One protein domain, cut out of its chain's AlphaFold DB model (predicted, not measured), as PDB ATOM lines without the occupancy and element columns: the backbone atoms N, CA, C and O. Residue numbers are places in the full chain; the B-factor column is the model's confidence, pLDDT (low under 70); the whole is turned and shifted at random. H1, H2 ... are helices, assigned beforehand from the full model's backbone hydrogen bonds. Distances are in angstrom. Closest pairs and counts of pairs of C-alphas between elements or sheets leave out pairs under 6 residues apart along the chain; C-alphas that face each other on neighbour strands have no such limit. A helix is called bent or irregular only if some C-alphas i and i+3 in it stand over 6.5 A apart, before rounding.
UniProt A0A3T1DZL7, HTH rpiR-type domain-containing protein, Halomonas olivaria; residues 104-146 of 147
ATOM      1  N   PRO A 104      23.089 105.540  68.790       51.34
ATOM      2  CA  PRO A 104      22.784 106.128  70.091       51.34
ATOM      3  C   PRO A 104      23.968 106.180  71.057       51.34
ATOM      4  O   PRO A 104      24.543 105.146  71.396       51.34
ATOM      5  N   ASP A 105      24.262 107.375  71.571       57.97
ATOM      6  CA  ASP A 105      25.024 107.536  72.810       57.97
ATOM      7  C   ASP A 105      24.236 106.923  73.989       57.97
ATOM      8  O   ASP A 105      23.007 106.872  73.986       57.97
ATOM      9  N   SER A 106      24.931 106.477  75.031       51.12
ATOM     10  CA  SER A 106      24.361 105.871  76.249       51.12
ATOM     11  C   SER A 106      23.285 106.760  76.888       51.12
ATOM     12  O   SER A 106      22.286 106.284  77.429       51.12
ATOM     13  N   THR A 107      23.464 108.074  76.755       56.47
ATOM     14  CA  THR A 107      22.510 109.105  77.163       56.47
ATOM     15  C   THR A 107      21.191 108.998  76.388       56.47
ATOM     16  O   THR A 107      20.119 109.138  76.971       56.47
ATOM     17  N   GLN A 108      21.233 108.691  75.090       56.16
ATOM     18  CA  GLN A 108      20.048 108.520  74.249       56.16
ATOM     19  C   GLN A 108      19.223 107.291  74.649       56.16
ATOM     20  O   GLN A 108      18.001 107.396  74.720       56.16
ATOM     21  N   LEU A 109      19.861 106.156  74.957       61.66
ATOM     22  CA  LEU A 109      19.147 104.954  75.413       61.66
ATOM     23  C   LEU A 109      18.439 105.194  76.756       61.66
ATOM     24  O   LEU A 109      17.292 104.786  76.939       61.66
ATOM     25  N   LEU A 110      19.098 105.902  77.680       59.53
ATOM     26  CA  LEU A 110      18.504 106.287  78.963       59.53
ATOM     27  C   LEU A 110      17.261 107.171  78.771       59.53
ATOM     28  O   LEU A 110      16.254 106.978  79.452       59.53
ATOM     29  N   TRP A 111      17.310 108.107  77.823       62.00
ATOM     30  CA  TRP A 111      16.178 108.984  77.524       62.00
ATOM     31  C   TRP A 111      15.029 108.265  76.821       62.00
ATOM     32  O   TRP A 111      13.879 108.464  77.206       62.00
ATOM     33  N   GLU A 112      15.314 107.390  75.853       62.00
ATOM     34  CA  GLU A 112      14.291 106.541  75.223       62.00
ATOM     35  C   GLU A 112      13.564 105.684  76.265       62.00
ATOM     36  O   GLU A 112      12.337 105.562  76.239       62.00
ATOM     37  N   PHE A 113      14.311 105.151  77.232       68.75
ATOM     38  CA  PHE A 113      13.739 104.396  78.335       68.75
ATOM     39  C   PHE A 113      12.864 105.272  79.244       68.75
ATOM     40  O   PHE A 113      11.760 104.868  79.613       68.75
ATOM     41  N   ALA A 114      13.315 106.480  79.595       75.56
ATOM     42  CA  ALA A 114      12.553 107.401  80.436       75.56
ATOM     43  C   ALA A 114      11.229 107.840  79.782       75.56
ATOM     44  O   ALA A 114      10.189 107.834  80.446       75.56
ATOM     45  N   ASP A 115      11.242 108.152  78.485       75.81
ATOM     46  CA  ASP A 115      10.046 108.561  77.736       75.81
ATOM     47  C   ASP A 115       9.043 107.412  77.584       75.81
ATOM     48  O   ASP A 115       7.842 107.605  77.798       75.81
ATOM     49  N   ALA A 116       9.522 106.198  77.285       73.44
ATOM     50  CA  ALA A 116       8.665 105.018  77.222       73.44
ATOM     51  C   ALA A 116       7.955 104.768  78.564       73.44
ATOM     52  O   ALA A 116       6.753 104.499  78.592       73.44
ATOM     53  N   ASN A 117       8.666 104.924  79.684       80.56
ATOM     54  CA  ASN A 117       8.073 104.789  81.013       80.56
ATOM     55  C   ASN A 117       7.086 105.918  81.332       80.56
ATOM     56  O   ASN A 117       6.015 105.641  81.871       80.56
ATOM     57  N   ARG A 118       7.390 107.174  80.975       88.62
ATOM     58  CA  ARG A 118       6.466 108.301  81.178       88.62
ATOM     59  C   ARG A 118       5.136 108.063  80.467       88.62
ATOM     60  O   ARG A 118       4.096 108.149  81.110       88.62
ATOM     61  N   ALA A 119       5.171 107.699  79.186       81.44
ATOM     62  CA  ALA A 119       3.960 107.451  78.405       81.44
ATOM     63  C   ALA A 119       3.114 106.305  78.989       81.44
ATOM     64  O   ALA A 119       1.885 106.374  79.011       81.44
ATOM     65  N   VAL A 120       3.764 105.252  79.497       85.12
ATOM     66  CA  VAL A 120       3.076 104.148  80.178       85.12
ATOM     67  C   VAL A 120       2.417 104.621  81.476       85.12
ATOM     68  O   VAL A 120       1.255 104.292  81.717       85.12
ATOM     69  N   LEU A 121       3.121 105.408  82.293       87.88
ATOM     70  CA  LEU A 121       2.596 105.935  83.555       87.88
ATOM     71  C   LEU A 121       1.464 106.949  83.346       87.88
ATOM     72  O   LEU A 121       0.506 106.938  84.110       87.88
ATOM     73  N   GLU A 122       1.517 107.771  82.299       91.38
ATOM     74  CA  GLU A 122       0.432 108.696  81.934       91.38
ATOM     75  C   GLU A 122      -0.842 107.962  81.501       91.38
ATOM     76  O   GLU A 122      -1.951 108.414  81.776       91.38
ATOM     77  N   GLN A 123      -0.700 106.803  80.854       87.19
ATOM     78  CA  GLN A 123      -1.838 105.969  80.458       87.19
ATOM     79  C   GLN A 123      -2.355 105.078  81.591       87.19
ATOM     80  O   GLN A 123      -3.449 104.519  81.478       87.19
ATOM     81  N   LEU A 124      -1.582 104.914  82.666       87.81
ATOM     82  CA  LEU A 124      -1.898 104.011  83.766       87.81
ATOM     83  C   LEU A 124      -3.254 104.326  84.431       87.81
ATOM     84  O   LEU A 124      -4.036 103.386  84.592       87.81
ATOM     85  N   PRO A 125      -3.609 105.593  84.741       85.12
ATOM     86  CA  PRO A 125      -4.907 105.920  85.336       85.12
ATOM     87  C   PRO A 125      -6.094 105.498  84.465       85.12
ATOM     88  O   PRO A 125      -7.116 105.070  84.988       85.12
ATOM     89  N   SER A 126      -5.946 105.558  83.140       85.69
ATOM     90  CA  SER A 126      -6.991 105.177  82.181       85.69
ATOM     91  C   SER A 126      -7.102 103.661  81.973       85.69
ATOM     92  O   SER A 126      -8.085 103.188  81.408       85.69
ATOM     93  N   ARG A 127      -6.084 102.891  82.382       85.94
ATOM     94  CA  ARG A 127      -6.021 101.427  82.223       85.94
ATOM     95  C   ARG A 127      -6.365 100.664  83.499       85.94
ATOM     96  O   ARG A 127      -6.671  99.475  83.424       85.94
ATOM     97  N   ILE A 128      -6.302 101.311  84.659       87.81
ATOM     98  CA  ILE A 128      -6.681 100.702  85.934       87.81
ATOM     99  C   ILE A 128      -8.184 100.869  86.143       87.81
ATOM    100  O   ILE A 128      -8.702 101.980  86.109       87.81
ATOM    101  N   ASN A 129      -8.884  99.763  86.414       88.81
ATOM    102  CA  ASN A 129     -10.268  99.818  86.880       88.81
ATOM    103  C   ASN A 129     -10.300 100.405  88.310       88.81
ATOM    104  O   ASN A 129      -9.747  99.770  89.218       88.81
ATOM    105  N   PRO A 130     -10.964 101.556  88.536       86.62
ATOM    106  CA  PRO A 130     -11.041 102.187  89.853       86.62
ATOM    107  C   PRO A 130     -11.597 101.269  90.949       86.62
ATOM    108  O   PRO A 130     -11.094 101.275  92.070       86.62
ATOM    109  N   GLU A 131     -12.574 100.412  90.635       90.44
ATOM    110  CA  GLU A 131     -13.162  99.495  91.621       90.44
ATOM    111  C   GLU A 131     -12.168  98.436  92.105       90.44
ATOM    112  O   GLU A 131     -12.181  98.039  93.270       90.44
ATOM    113  N   SER A 132     -11.305  97.953  91.209       89.56
ATOM    114  CA  SER A 132     -10.268  96.981  91.561       89.56
ATOM    115  C   SER A 132      -9.205  97.610  92.460       89.56
ATOM    116  O   SER A 132      -8.716  96.949  93.376       89.56
ATOM    117  N   LEU A 133      -8.876  98.883  92.221       90.62
ATOM    118  CA  LEU A 133      -7.932  99.634  93.045       90.62
ATOM    119  C   LEU A 133      -8.483  99.860  94.461       90.62
ATOM    120  O   LEU A 133      -7.776  99.598  95.433       90.62
ATOM    121  N   GLU A 134      -9.752 100.250  94.586       92.38
ATOM    122  CA  GLU A 134     -10.418 100.401  95.888       92.38
ATOM    123  C   GLU A 134     -10.508  99.075  96.656       92.38
ATOM    124  O   GLU A 134     -10.178  99.012  97.840       92.38
ATOM    125  N   LYS A 135     -10.853  97.971  95.977       92.69
ATOM    126  CA  LYS A 135     -10.856  96.633  96.598       92.69
ATOM    127  C   LYS A 135      -9.480  96.246  97.142       92.69
ATOM    128  O   LYS A 135      -9.390  95.700  98.242       92.69
ATOM    129  N   ALA A 136      -8.409  96.526  96.396       92.12
ATOM    130  CA  ALA A 136      -7.047  96.273  96.859       92.12
ATOM    131  C   ALA A 136      -6.703  97.119  98.099       92.12
ATOM    132  O   ALA A 136      -6.115  96.610  99.055       92.12
ATOM    133  N   LEU A 137      -7.129  98.386  98.117       93.00
ATOM    134  CA  LEU A 137      -6.944  99.297  99.244       93.00
ATOM    135  C   LEU A 137      -7.661  98.797 100.512       93.00
ATOM    136  O   LEU A 137      -7.083  98.818 101.599       93.00
ATOM    137  N   ASP A 138      -8.891  98.302 100.378       94.06
ATOM    138  CA  ASP A 138      -9.677  97.751 101.487       94.06
ATOM    139  C   ASP A 138      -9.053  96.486 102.093       94.06
ATOM    140  O   ASP A 138      -9.049  96.320 103.319       94.06
ATOM    141  N   ILE A 139      -8.476  95.613 101.261       93.75
ATOM    142  CA  ILE A 139      -7.738  94.428 101.726       93.75
ATOM    143  C   ILE A 139      -6.507  94.855 102.534       93.75
ATOM    144  O   ILE A 139      -6.313  94.378 103.655       93.75
ATOM    145  N   LEU A 140      -5.707  95.788 102.009       91.69
ATOM    146  CA  LEU A 140      -4.511  96.293 102.693       91.69
ATOM    147  C   LEU A 140      -4.858  96.992 104.015       91.69
ATOM    148  O   LEU A 140      -4.210  96.744 105.031       91.69
ATOM    149  N   LYS A 141      -5.921  97.806 104.041       91.94
ATOM    150  CA  LYS A 141      -6.423  98.451 105.267       91.94
ATOM    151  C   LYS A 141      -6.856  97.435 106.322       91.94
ATOM    152  O   LYS A 141      -6.598  97.659 107.502       91.94
ATOM    153  N   ARG A 142      -7.510  96.333 105.930       88.19
ATOM    154  CA  ARG A 142      -7.863  95.260 106.876       88.19
ATOM    155  C   ARG A 142      -6.616  94.612 107.458       88.19
ATOM    156  O   ARG A 142      -6.554  94.477 108.671       88.19
ATOM    157  N   LEU A 143      -5.628  94.269 106.630       82.12
ATOM    158  CA  LEU A 143      -4.389  93.629 107.087       82.12
ATOM    159  C   LEU A 143      -3.598  94.516 108.058       82.12
ATOM    160  O   LEU A 143      -3.151  94.029 109.091       82.12
ATOM    161  N   MET A 144      -3.501  95.820 107.788       76.06
ATOM    162  CA  MET A 144      -2.828  96.767 108.688       76.06
ATOM    163  C   MET A 144      -3.593  97.046 109.989       76.06
ATOM    164  O   MET A 144      -3.014  97.581 110.921       76.06
ATOM    165  N   ARG A 145      -4.888  96.716 110.072       67.88
ATOM    166  CA  ARG A 145      -5.698  96.899 111.290       67.88
ATOM    167  C   ARG A 145      -5.543  95.734 112.284       67.88
ATOM    168  O   ARG A 145      -6.021  95.838 113.407       67.88
ATOM    169  N   PHE A 146      -4.897  94.641 111.871       56.09
ATOM    170  CA  PHE A 146      -4.600  93.464 112.700       56.09
ATOM    171  C   PHE A 146      -3.121  93.364 113.118       56.09
ATOM    172  O   PHE A 146      -2.724  92.346 113.682       56.09
TER     173      PHE A 146
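This is residues 104 to 146 of the 147 residues of the protein "HTH rpiR-type domain-containing protein" of Halomonas olivaria (UniProt A0A3T1DZL7). A long helix, H1, is followed through a tight link by a shorter one, H2, and the two make a wide-open L or V that meets at an elbow, with no folding back of one arm on the other. The two arms share no packed core. The printed part has 43 residues with two named helices, H1 then H2, and no named strand; the class is all helix, with 37 residues in the helices. The whole is extended, with a radius of gyration of the C-alphas of 17.2 A and spans of 51 by 24 by 7 A.

Begin with the longest helix, H1, residues 106 to 127, and pass over Ile 128 and Asn 129, a tight link, into H2, residues 130 to 144. The two helices are apart, with no C-alpha of the one within 8 A of the other. Look along the backbone of H2 and you will find every O i to N i+4 pair within hydrogen-bond range; in H1 it is 16 of 18. H1 is irregular, but only just: C-alphas 122 and 125 are 6.9 A apart, and its line is a rough one.

Find C-alpha 106 at (24.361, 105.871, 76.249); from there H1 runs 31.3 A to C-alpha 127 at (-6.021, 101.427, 82.223). H2 runs 21.3 A from Pro 130 to C-alpha 144 at (-2.828, 96.767, 108.688).

The two C-alphas farthest apart are those of Pro 104 and Phe 146, at 52.2 A. Residues 105 to 111 and 113 to 146 stand free. The printed part has no cut, and no link is long. Look at the B-factor column for the model's confidence: residues 104 to 113 and 145 to 146 are under 70, and the mean pLDDT of the printed part is 79.2.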